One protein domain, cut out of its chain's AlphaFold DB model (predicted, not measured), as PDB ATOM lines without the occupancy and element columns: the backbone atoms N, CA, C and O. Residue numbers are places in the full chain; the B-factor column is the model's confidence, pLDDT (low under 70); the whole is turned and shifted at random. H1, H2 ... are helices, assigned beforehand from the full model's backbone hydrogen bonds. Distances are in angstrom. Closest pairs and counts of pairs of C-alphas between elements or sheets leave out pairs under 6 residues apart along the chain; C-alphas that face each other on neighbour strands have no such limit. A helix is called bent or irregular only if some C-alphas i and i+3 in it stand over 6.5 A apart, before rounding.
ATOM      1  N   ASP A   2     143.589 185.743 121.567       68.19
ATOM      2  CA  ASP A   2     142.199 185.421 121.936       68.19
ATOM      3  C   ASP A   2     142.081 184.259 122.936       68.19
ATOM      4  O   ASP A   2     141.362 184.349 123.927       68.19
ATOM      5  N   LEU A   3     142.892 183.210 122.761       71.81
ATOM      6  CA  LEU A   3     142.956 182.083 123.697       71.81
ATOM      7  C   LEU A   3     143.375 182.505 125.116       71.81
ATOM      8  O   LEU A   3     142.821 182.035 126.103       71.81
ATOM      9  N   ILE A   4     144.362 183.401 125.215       78.19
ATOM     10  CA  ILE A   4     144.875 183.898 126.498       78.19
ATOM     11  C   ILE A   4     143.789 184.716 127.194       78.19
ATOM     12  O   ILE A   4     143.585 184.550 128.391       78.19
ATOM     13  N   ILE A   5     143.058 185.546 126.444       79.56
ATOM     14  CA  ILE A   5     141.936 186.332 126.971       79.56
ATOM     15  C   ILE A   5     140.856 185.404 127.540       79.56
ATOM     16  O   ILE A   5     140.399 185.631 128.659       79.56
ATOM     17  N   LEU A   6     140.508 184.324 126.832       79.31
ATOM     18  CA  LEU A   6     139.533 183.337 127.305       79.31
ATOM     19  C   LEU A   6     139.974 182.670 128.618       79.31
ATOM     20  O   LEU A   6     139.190 182.582 129.562       79.31
ATOM     21  N   TYR A   7     141.242 182.256 128.717       83.62
ATOM     22  CA  TYR A   7     141.783 181.667 129.946       83.62
ATOM     23  C   TYR A   7     141.885 182.669 131.101       83.62
ATOM     24  O   TYR A   7     141.588 182.311 132.240       83.62
ATOM     25  N   LEU A   8     142.276 183.918 130.837       85.38
ATOM     26  CA  LEU A   8     142.317 184.973 131.852       85.38
ATOM     27  C   LEU A   8     140.917 185.287 132.381       85.38
ATOM     28  O   LEU A   8     140.732 185.402 133.593       85.38
ATOM     29  N   PHE A   9     139.930 185.369 131.489       84.62
ATOM     30  CA  PHE A   9     138.535 185.567 131.860       84.62
ATOM     31  C   PHE A   9     138.014 184.401 132.705       84.62
ATOM     32  O   PHE A   9     137.435 184.612 133.768       84.62
ATOM     33  N   THR A  37     140.537 170.119 159.895       95.25
ATOM     34  CA  THR A  37     141.824 170.154 159.186       95.25
ATOM     35  C   THR A  37     141.700 170.934 157.877       95.25
ATOM     36  O   THR A  37     140.763 170.681 157.117       95.25
ATOM     37  N   ALA A  38     142.665 171.812 157.585       93.69
ATOM     38  CA  ALA A  38     142.626 172.717 156.431       93.69
ATOM     39  C   ALA A  38     142.330 171.998 155.105       93.69
ATOM     40  O   ALA A  38     141.432 172.408 154.381       93.69
ATOM     41  N   TRP A  39     143.005 170.877 154.837       95.75
ATOM     42  CA  TRP A  39     142.821 170.082 153.617       95.75
ATOM     43  C   TRP A  39     141.355 169.661 153.385       95.75
ATOM     44  O   TRP A  39     140.834 169.817 152.285       95.75
ATOM     45  N   LYS A  40     140.655 169.202 154.435       96.06
ATOM     46  CA  LYS A  40     139.242 168.788 154.338       96.06
ATOM     47  C   LYS A  40     138.335 169.964 153.984       96.06
ATOM     48  O   LYS A  40     137.373 169.791 153.245       96.06
ATOM     49  N   VAL A  41     138.632 171.150 154.516       96.31
ATOM     50  CA  VAL A  41     137.877 172.368 154.195       96.31
ATOM     51  C   VAL A  41     138.160 172.799 152.759       96.31
ATOM     52  O   VAL A  41     137.224 173.108 152.038       96.31
ATOM     53  N   ILE A  42     139.418 172.753 152.320       97.19
ATOM     54  CA  ILE A  42     139.810 173.082 150.942       97.19
ATOM     55  C   ILE A  42     139.068 172.194 149.942       97.19
ATOM     56  O   ILE A  42     138.469 172.722 149.007       97.19
ATOM     57  N   LEU A  43     139.028 170.876 150.161       96.25
ATOM     58  CA  LEU A  43     138.238 169.984 149.310       96.25
ATOM     59  C   LEU A  43     136.761 170.342 149.287       96.25
ATOM     60  O   LEU A  43     136.163 170.402 148.218       96.25
ATOM     61  N   LEU A  44     136.173 170.572 150.462       96.38
ATOM     62  CA  LEU A  44     134.762 170.915 150.568       96.38
ATOM     63  C   LEU A  44     134.444 172.184 149.764       96.38
ATOM     64  O   LEU A  44     133.434 172.224 149.073       96.38
ATOM     65  N   LEU A  45     135.318 173.195 149.822       95.88
ATOM     66  CA  LEU A  45     135.173 174.447 149.070       95.88
ATOM     67  C   LEU A  45     135.504 174.292 147.576       95.88
ATOM     68  O   LEU A  45     135.066 175.105 146.770       95.88
ATOM     69  N   THR A  46     136.230 173.241 147.195       95.38
ATOM     70  CA  THR A  46     136.530 172.915 145.793       95.38
ATOM     71  C   THR A  46     135.298 172.367 145.072       95.38
ATOM     72  O   THR A  46     135.096 172.662 143.902       95.38
ATOM     73  N   ILE A  47     134.432 171.620 145.762       93.75
ATOM     74  CA  ILE A  47     133.208 171.037 145.180       93.75
ATOM     75  C   ILE A  47     132.336 172.090 144.460       93.75
ATOM     76  O   ILE A  47     132.078 171.914 143.271       93.75
ATOM     77  N   PRO A  48     131.905 173.200 145.094       92.69
ATOM     78  CA  PRO A  48     131.119 174.230 144.410       92.69
ATOM     79  C   PRO A  48     131.876 174.936 143.273       92.69
ATOM     80  O   PRO A  48     131.239 175.414 142.338       92.69
ATOM     81  N   LEU A  49     133.214 174.967 143.305       92.19
ATOM     82  CA  LEU A  49     134.022 175.468 142.188       92.19
ATOM     83  C   LEU A  49     134.032 174.502 141.003       92.19
ATOM     84  O   LEU A  49     134.028 174.955 139.871       92.19
ATOM     85  N   VAL A  50     133.977 173.191 141.234       90.88
ATOM     86  CA  VAL A  50     133.781 172.218 140.147       90.88
ATOM     87  C   VAL A  50     132.402 172.406 139.516       90.88
ATOM     88  O   VAL A  50     132.271 172.338 138.297       90.88
ATOM     89  N   PHE A  51     131.378 172.707 140.323       89.38
ATOM     90  CA  PHE A  51     130.040 172.991 139.801       89.38
ATOM     91  C   PHE A  51     129.994 174.217 138.878       89.38
ATOM     92  O   PHE A  51     129.143 174.246 137.991       89.38
ATOM     93  N   LEU A  52     130.919 175.176 139.036       87.44
ATOM     94  CA  LEU A  52     131.067 176.339 138.152       87.44
ATOM     95  C   LEU A  52     131.087 175.937 136.678       87.44
ATOM     96  O   LEU A  52     130.416 176.573 135.871       87.44
ATOM     97  N   GLU A  53     131.786 174.850 136.344       82.38
ATOM     98  CA  GLU A  53     131.960 174.356 134.969       82.38
ATOM     99  C   GLU A  53     130.664 174.033 134.250       82.38
ATOM    100  O   GLU A  53     130.577 174.160 133.032       82.38
ATOM    101  N   PHE A  54     129.631 173.665 134.999       83.38
ATOM    102  CA  PHE A  54     128.360 173.289 134.404       83.38
ATOM    103  C   PHE A  54     127.460 174.491 134.106       83.38
ATOM    104  O   PHE A  54     126.518 174.346 133.332       83.38
ATOM    105  N   TYR A  55     127.725 175.668 134.688       85.00
ATOM    106  CA  TYR A  55     126.844 176.831 134.529       85.00
ATOM    107  C   TYR A  55     127.519 178.104 134.020       85.00
ATOM    108  O   TYR A  55     126.811 178.972 133.506       85.00
ATOM    109  N   TRP A  56     128.847 178.247 134.098       84.25
ATOM    110  CA  TRP A  56     129.490 179.494 133.667       84.25
ATOM    111  C   TRP A  56     129.372 179.711 132.150       84.25
ATOM    112  O   TRP A  56     129.100 180.834 131.738       84.25
ATOM    113  N   ILE A  57     129.483 178.659 131.324       83.31
ATOM    114  CA  ILE A  57     129.311 178.771 129.863       83.31
ATOM    115  C   ILE A  57     127.885 179.237 129.515       83.31
ATOM    116  O   ILE A  57     127.758 180.267 128.848       83.31
ATOM    117  N   PRO A  58     126.800 178.575 129.982       82.25
ATOM    118  CA  PRO A  58     125.440 179.090 129.802       82.25
ATOM    119  C   PRO A  58     125.263 180.535 130.280       82.25
ATOM    120  O   PRO A  58     124.605 181.329 129.613       82.25
ATOM    121  N   PHE A  59     125.870 180.898 131.411       83.25
ATOM    122  CA  PHE A  59     125.764 182.245 131.965       83.25
ATOM    123  C   PHE A  59     126.439 183.301 131.077       83.25
ATOM    124  O   PHE A  59     125.839 184.325 130.762       83.25
ATOM    125  N   VAL A  60     127.658 183.034 130.608       81.19
ATOM    126  CA  VAL A  60     128.412 183.926 129.712       81.19
ATOM    127  C   VAL A  60     127.704 184.087 128.362       81.19
ATOM    128  O   VAL A  60     127.681 185.189 127.813       81.19
ATOM    129  N   LYS A  61     127.029 183.034 127.876       79.25
ATOM    130  CA  LYS A  61     126.145 183.112 126.700       79.25
ATOM    131  C   LYS A  61     124.963 184.054 126.911       79.25
ATOM    132  O   LYS A  61     124.679 184.863 126.033       79.25
ATOM    133  N   ILE A  62     124.290 183.973 128.063       84.44
ATOM    134  CA  ILE A  62     123.166 184.866 128.404       84.44
ATOM    135  C   ILE A  62     123.626 186.328 128.452       84.44
ATOM    136  O   ILE A  62     122.893 187.215 128.027       84.44
ATOM    137  N   LEU A  63     124.853 186.580 128.911       82.81
ATOM    138  CA  LEU A  63     125.453 187.918 128.914       82.81
ATOM    139  C   LEU A  63     125.850 188.425 127.514       82.81
ATOM    140  O   LEU A  63     126.337 189.548 127.397       82.81
ATOM    141  N   GLY A  64     125.657 187.626 126.461       81.31
ATOM    142  CA  GLY A  64     125.979 188.001 125.085       81.31
ATOM    143  C   GLY A  64     127.479 188.059 124.797       81.31
ATOM    144  O   GLY A  64     127.884 188.652 123.801       81.31
ATOM    145  N   PHE A  65     128.316 187.463 125.650       80.12
ATOM    146  CA  PHE A  65     129.757 187.456 125.430       80.12
ATOM    147  C   PHE A  65     130.105 186.463 124.316       80.12
ATOM    148  O   PHE A  65     129.865 185.257 124.419       80.12
ATOM    149  N   GLN A  66     130.671 186.991 123.237       82.00
ATOM    150  CA  GLN A  66     131.078 186.229 122.066       82.00
ATOM    151  C   GLN A  66     132.550 186.509 121.789       82.00
ATOM    152  O   GLN A  66     132.971 187.666 121.777       82.00
ATOM    153  N   LEU A  67     133.329 185.449 121.586       82.19
ATOM    154  CA  LEU A  67     134.745 185.544 121.262       82.19
ATOM    155  C   LEU A  67     135.001 184.757 119.980       82.19
ATOM    156  O   LEU A  67     134.951 183.531 119.986       82.19
ATOM    157  N   TYR A  68     135.284 185.468 118.896       85.06
ATOM    158  CA  TYR A  68     135.644 184.883 117.607       85.06
ATOM    159  C   TYR A  68     137.149 185.019 117.376       85.06
ATOM    160  O   TYR A  68     137.809 185.847 118.011       85.06
ATOM    161  N   THR A  69     137.701 184.206 116.478       83.12
ATOM    162  CA  THR A  69     139.090 184.344 116.036       83.12
ATOM    163  C   THR A  69     139.192 184.094 114.542       83.12
ATOM    164  O   THR A  69     138.609 183.145 114.023       83.12
ATOM    165  N   ASP A  70     139.990 184.919 113.872       86.00
ATOM    166  CA  ASP A  70     140.382 184.716 112.476       86.00
ATOM    167  C   ASP A  70     141.781 184.085 112.376       86.00
ATOM    168  O   ASP A  70     142.349 183.974 111.290       86.00
ATOM    169  N   ASN A  71     142.379 183.690 113.510       86.62
ATOM    170  CA  ASN A  71     143.709 183.097 113.524       86.62
ATOM    171  C   ASN A  71     143.654 181.651 112.984       86.62
ATOM    172  O   ASN A  71     143.111 180.774 113.665       86.62
ATOM    173  N   PRO A  72     144.275 181.360 111.825       87.00
ATOM    174  CA  PRO A  72     144.185 180.049 111.188       87.00
ATOM    175  C   PRO A  72     144.787 178.922 112.038       87.00
ATOM    176  O   PRO A  72     144.287 177.801 111.996       87.00
ATOM    177  N   GLU A  73     145.803 179.197 112.862       86.00
ATOM    178  CA  GLU A  73     146.386 178.194 113.764       86.00
ATOM    179  C   GLU A  73     145.388 177.759 114.842       86.00
ATOM    180  O   GLU A  73     145.308 176.578 115.180       86.00
ATOM    181  N   LEU A  74     144.597 178.702 115.365       80.88
ATOM    182  CA  LEU A  74     143.563 178.411 116.357       80.88
ATOM    183  C   LEU A  74     142.377 177.679 115.733       80.88
ATOM    184  O   LEU A  74     141.878 176.726 116.333       80.88
ATOM    185  N   LEU A  75     141.970 178.084 114.528       85.81
ATOM    186  CA  LEU A  75     140.923 177.402 113.768       85.81
ATOM    187  C   LEU A  75     141.288 175.934 113.515       85.81
ATOM    188  O   LEU A  75     140.476 175.043 113.761       85.81
ATOM    189  N   VAL A  76     142.540 175.662 113.136       86.31
ATOM    190  CA  VAL A  76     143.052 174.293 112.967       86.31
ATOM    191  C   VAL A  76     143.155 173.558 114.308       86.31
ATOM    192  O   VAL A  76     142.695 172.422 114.409       86.31
ATOM    193  N   TYR A  77     143.710 174.184 115.353       83.44
ATOM    194  CA  TYR A  77     143.882 173.554 116.672       83.44
ATOM    195  C   TYR A  77     142.554 173.104 117.295       83.44
ATOM    196  O   TYR A  77     142.484 172.037 117.910       83.44
ATOM    197  N   PHE A  78     141.497 173.902 117.138       80.38
ATOM    198  CA  PHE A  78     140.160 173.555 117.619       80.38
ATOM    199  C   PHE A  78     139.291 172.824 116.595       80.38
ATOM    200  O   PHE A  78     138.191 172.403 116.954       80.38
ATOM    201  N   ASN A  79     139.779 172.645 115.365       85.44
ATOM    202  CA  ASN A  79     139.032 172.095 114.236       85.44
ATOM    203  C   ASN A  79     137.677 172.807 114.041       85.44
ATOM    204  O   ASN A  79     136.612 172.195 114.138       85.44
ATOM    205  N   THR A  80     137.736 174.124 113.849       85.75
ATOM    206  CA  THR A  80     136.584 175.032 113.838       85.75
ATOM    207  C   THR A  80     136.730 176.127 112.772       85.75
ATOM    208  O   THR A  80     137.761 176.202 112.104       85.75
ATOM    209  N   ASP A  81     135.705 176.965 112.594       89.19
ATOM    210  CA  ASP A  81     135.695 178.097 111.659       89.19
ATOM    211  C   ASP A  81     135.618 179.450 112.389       89.19
ATOM    212  O   ASP A  81     135.431 179.515 113.606       89.19
ATOM    213  N   SER A  82     135.773 180.548 111.645       84.25
ATOM    214  CA  SER A  82     135.751 181.907 112.204       84.25
ATOM    215  C   SER A  82     134.375 182.349 112.716       84.25
ATOM    216  O   SER A  82     134.278 183.347 113.429       84.25
ATOM    217  N   GLN A  83     133.307 181.613 112.393       85.75
ATOM    218  CA  GLN A  83     131.952 181.893 112.880       85.75
ATOM    219  C   GLN A  83     131.658 181.190 114.207       85.75
ATOM    220  O   GLN A  83     130.641 181.464 114.848       85.75
ATOM    221  N   THR A  84     132.541 180.298 114.651       83.62
ATOM    222  CA  THR A  84     132.352 179.561 115.891       83.62
ATOM    223  C   THR A  84     132.815 180.384 117.090       83.62
ATOM    224  O   THR A  84     133.954 180.844 117.165       83.62
ATOM    225  N   ASN A  85     131.934 180.540 118.080       84.00
ATOM    226  CA  ASN A  85     132.278 181.190 119.340       84.00
ATOM    227  C   ASN A  85     133.260 180.312 120.136       84.00
ATOM    228  O   ASN A  85     132.910 179.218 120.580       84.00
ATOM    229  N   LEU A  86     134.473 180.810 120.376       81.62
ATOM    230  CA  LEU A  86     135.528 180.100 121.106       81.62
ATOM    231  C   LEU A  86     135.129 179.727 122.541       81.62
ATOM    232  O   LEU A  86     135.659 178.758 123.087       81.62
ATOM    233  N   VAL A  87     134.191 180.458 123.152       81.12
ATOM    234  CA  VAL A  87     133.649 180.136 124.484       81.12
ATOM    235  C   VAL A  87     132.985 178.754 124.488       81.12
ATOM    236  O   VAL A  87     133.108 178.013 125.462       81.12
ATOM    237  N   ASP A  88     132.351 178.369 123.381       78.94
ATOM    238  CA  ASP A  88     131.616 177.103 123.243       78.94
ATOM    239  C   ASP A  88     132.551 175.902 123.103       78.94
ATOM    240  O   ASP A  88     132.172 174.758 123.361       78.94
ATOM    241  N   LEU A  89     133.793 176.171 122.707       78.88
ATOM    242  CA  LEU A  89     134.842 175.175 122.545       78.88
ATOM    243  C   LEU A  89     135.605 174.934 123.853       78.88
ATOM    244  O   LEU A  89     136.422 174.008 123.932       78.88
ATOM    245  N   PHE A  90     135.336 175.732 124.893       78.19
ATOM    246  CA  PHE A  90     135.956 175.560 126.194       78.19
ATOM    247  C   PHE A  90     135.420 174.295 126.869       78.19
ATOM    248  O   PHE A  90     134.227 174.141 127.121       78.19
ATOM    249  N   LYS A  91     136.322 173.355 127.151       75.69
ATOM    250  CA  LYS A  91     135.999 172.071 127.777       75.69
ATOM    251  C   LYS A  91     136.831 171.876 129.027       75.69
ATOM    252  O   LYS A  91     138.014 172.228 129.055       75.69
ATOM    253  N   LEU A  92     136.236 171.199 130.007       74.75
ATOM    254  CA  LEU A  92     136.945 170.736 131.187       74.75
ATOM    255  C   LEU A  92     138.144 169.869 130.769       74.75
ATOM    256  O   LEU A  92     138.011 168.830 130.124       74.75
ATOM    257  N   ARG A  93     139.329 170.302 131.176       81.44
ATOM    258  CA  ARG A  93     140.592 169.549 131.093       81.44
ATOM    259  C   ARG A  93     141.135 169.301 132.493       81.44
ATOM    260  O   ARG A  93     140.848 170.084 133.392       81.44
ATOM    261  N   TRP A  94     142.008 168.309 132.651       78.62
ATOM    262  CA  TRP A  94     142.676 167.996 133.924       78.62
ATOM    263  C   TRP A  94     143.307 169.212 134.622       78.62
ATOM    264  O   TRP A  94     143.250 169.312 135.844       78.62
ATOM    265  N   LEU A  95     143.825 170.181 133.857       83.06
ATOM    266  CA  LEU A  95     144.369 171.433 134.393       83.06
ATOM    267  C   LEU A  95     143.339 172.242 135.211       83.06
ATOM    268  O   LEU A  95     143.705 172.876 136.195       83.06
ATOM    269  N   HIS A  96     142.054 172.185 134.859       86.19
ATOM    270  CA  HIS A  96     140.989 172.912 135.558       86.19
ATOM    271  C   HIS A  96     140.760 172.354 136.964       86.19
ATOM    272  O   HIS A  96     140.526 173.121 137.890       86.19
ATOM    273  N   LEU A  97     140.948 171.044 137.175       87.25
ATOM    274  CA  LEU A  97     140.897 170.459 138.520       87.25
ATOM    275  C   LEU A  97     141.965 171.063 139.439       87.25
ATOM    276  O   LEU A  97     141.697 171.336 140.608       87.25
ATOM    277  N   PHE A  98     143.161 171.322 138.904       90.88
ATOM    278  CA  PHE A  98     144.216 172.004 139.649       90.88
ATOM    279  C   PHE A  98     143.843 173.461 139.949       90.88
ATOM    280  O   PHE A  98     144.012 173.920 141.080       90.88
ATOM    281  N   VAL A  99     143.254 174.163 138.974       91.81
ATOM    282  CA  VAL A  99     142.721 175.521 139.161       91.81
ATOM    283  C   VAL A  99     141.642 175.550 140.251       91.81
ATOM    284  O   VAL A  99     141.666 176.446 141.094       91.81
ATOM    285  N   PHE A 100     140.754 174.555 140.328       93.44
ATOM    286  CA  PHE A 100     139.749 174.486 141.395       93.44
ATOM    287  C   PHE A 100     140.338 174.188 142.757       93.44
ATOM    288  O   PHE A 100     139.875 174.764 143.734       93.44
ATOM    289  N   LEU A 101     141.355 173.331 142.849       95.12
ATOM    290  CA  LEU A 101     142.045 173.090 144.116       95.12
ATOM    291  C   LEU A 101     142.737 174.362 144.619       95.12
ATOM    292  O   LEU A 101     142.634 174.691 145.803       95.12
ATOM    293  N   ILE A 102     143.381 175.115 143.719       95.75
ATOM    294  CA  ILE A 102     143.915 176.447 144.035       95.75
ATOM    295  C   ILE A 102     142.778 177.375 144.469       95.75
ATOM    296  O   ILE A 102     142.898 178.044 145.494       95.75
ATOM    297  N   GLY A 103     141.660 177.381 143.744       95.75
ATOM    298  CA  GLY A 103     140.471 178.151 144.094       95.75
ATOM    299  C   GLY A 103     139.951 177.807 145.492       95.75
ATOM    300  O   GLY A 103     139.757 178.707 146.299       95.75
ATOM    301  N   GLY A 104     139.833 176.526 145.840       96.88
ATOM    302  CA  GLY A 104     139.408 176.066 147.163       96.88
ATOM    303  C   GLY A 104     140.393 176.461 148.265       96.88
ATOM    304  O   GLY A 104     139.982 176.825 149.372       96.88
ATOM    305  N   TYR A 105     141.695 176.463 147.967       97.69
ATOM    306  CA  TYR A 105     142.716 177.003 148.863       97.69
ATOM    307  C   TYR A 105     142.548 178.514 149.077       97.69
ATOM    308  O   TYR A 105     142.553 178.973 150.224       97.69
ATOM    309  N   ILE A 106     142.332 179.280 148.007       97.31
ATOM    310  CA  ILE A 106     142.060 180.722 148.071       97.31
ATOM    311  C   ILE A 106     140.783 180.986 148.881       97.31
ATOM    312  O   ILE A 106     140.820 181.781 149.824       97.31
ATOM    313  N   SER A 107     139.691 180.262 148.610       97.69
ATOM    314  CA  SER A 107     138.436 180.328 149.369       97.69
ATOM    315  C   SER A 107     138.656 180.096 150.859       97.69
ATOM    316  O   SER A 107     138.158 180.860 151.685       97.69
ATOM    317  N   TYR A 108     139.426 179.065 151.218       98.06
ATOM    318  CA  TYR A 108     139.751 178.768 152.611       98.06
ATOM    319  C   TYR A 108     140.502 179.926 153.274       98.06
ATOM    320  O   TYR A 108     140.144 180.346 154.378       98.06
ATOM    321  N   ARG A 109     141.539 180.453 152.611       97.31
ATOM    322  CA  ARG A 109     142.375 181.537 153.146       97.31
ATOM    323  C   ARG A 109     141.569 182.814 153.352       97.31
ATOM    324  O   ARG A 109     141.629 183.386 154.441       97.31
ATOM    325  N   ILE A 110     140.807 183.225 152.342       96.62
ATOM    326  CA  ILE A 110     139.993 184.442 152.379       96.62
ATOM    327  C   ILE A 110     138.868 184.295 153.403       96.62
ATOM    328  O   ILE A 110     138.757 185.128 154.299       96.62
ATOM    329  N   GLY A 111     138.086 183.214 153.333       96.50
ATOM    330  CA  GLY A 111     136.962 182.984 154.241       96.50
ATOM    331  C   GLY A 111     137.394 182.945 155.706       96.50
ATOM    332  O   GLY A 111     136.801 183.620 156.550       96.50
ATOM    333  N   LYS A 112     138.487 182.233 156.010       96.25
ATOM    334  CA  LYS A 112     139.056 182.188 157.363       96.25
ATOM    335  C   LYS A 112     139.530 183.562 157.831       96.25
ATOM    336  O   LYS A 112     139.265 183.925 158.976       96.25
ATOM    337  N   TRP A 113     140.235 184.305 156.977       96.06
ATOM    338  CA  TRP A 113     140.731 185.639 157.315       96.06
ATOM    339  C   TRP A 113     139.585 186.612 157.609       96.06
ATOM    340  O   TRP A 113     139.588 187.232 158.672       96.06
ATOM    341  N   VAL A 114     138.580 186.684 156.727       94.69
ATOM    342  CA  VAL A 114     137.394 187.535 156.920       94.69
ATOM    343  C   VAL A 114     136.692 187.176 158.228       94.69
ATOM    344  O   VAL A 114     136.453 188.049 159.053       94.69
ATOM    345  N   TYR A 115     136.430 185.890 158.466       95.81
ATOM    346  CA  TYR A 115     135.728 185.442 159.667       95.81
ATOM    347  C   TYR A 115     136.461 185.792 160.967       95.81
ATOM    348  O   TYR A 115     135.850 186.294 161.910       95.81
ATOM    349  N   LEU A 116     137.775 185.552 161.025       94.19
ATOM    350  CA  LEU A 116     138.575 185.869 162.211       94.19
ATOM    351  C   LEU A 116     138.661 187.379 162.456       94.19
ATOM    352  O   LEU A 116     138.583 187.801 163.608       94.19
TER     353      LEU A 116
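This is residues 2 to 9 and 37 to 116 of the 123 residues of an uncharacterized protein of Flavobacteriaceae bacterium (UniProt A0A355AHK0). Look first for two long helices, H2 and H5, that cross as an X near Thr 46 and Gly 104, with a loose group of three short helices, H1, H3 and H4, and their loops toward one end of the long axis. H2 is kinked near residue 55, and at the opposite end of the long axis residues 110 to 116 of H5 stick out freely. The printed part has 88 residues with five named helices, in the order H1, H2, H3, H4, H5, and no named strand, and its class is all helix. It is loose, with a radius of gyration of the C-alphas of 16.4 A, and elongated, spanning 50 by 25 by 18 A.

Find C-alpha 2 at (142.199, 185.421, 121.936); there H1 begins, and it runs through residues 2 to 9. After the cut, H2 takes residues 38 to 62, 36.2 A from first to last C-alpha, starting from C-alpha 38 at (142.626, 172.717, 156.431). H2 is irregular: its C-alphas 54 and 57 are 7.2 A apart, against about 5 A in a regular helix, and it has a kink of 47 degrees near residue 55. Next come H3, residues 72 to 78 and 10.0 A long, and H4, residues 86 to 89 and 5.2 A long. H5 takes residues 94 to 116, 33.7 A long, and ends at C-alpha 116, at (138.575, 185.869, 162.211).

Start at H1, which is close to H4 but not clearly touching it; their closest C-alphas, those of Leu 6 and Val 87, are 7.3 A apart. H1 and H3 are only just apart, at 8.2 A. H2 touches H5, and the closest C-alphas, those of Thr 46 and Gly 104, are 4.5 A apart. The lines of H2 and H5 stand at a steep tilt of 66 degrees, opposite ways, though H2's line is a rough one. Past the kink, H2 is close to H4 but not clearly touching it, with the C-alphas of Ile 57 and Val 87 closest at 7.0 A. H3 is also close to H4 but not clearly touching it: the closest C-alphas, those of Phe 78 and Leu 89, are 7.4 A apart. H3 and H5 are apart. In H1 and H3 every O i to N i+4 pair is within hydrogen-bond range, against 14 of 21 in H2 and 18 of 19 in H5; H4 is too short for such a pair.

The two C-alphas farthest apart are those of Pro 72 and Leu 116, at 51.7 A. Residues 10 to 36 are not printed, and across this cut C-alphas 9 and 37 are 31.5 A apart. Of the links printed whole, H4 to H5 is tight, H2 to H3 and H3 to H4 are short, and none is long. The mean pLDDT of the printed part is 87.3, and you will find one residue under 70, Asp 2.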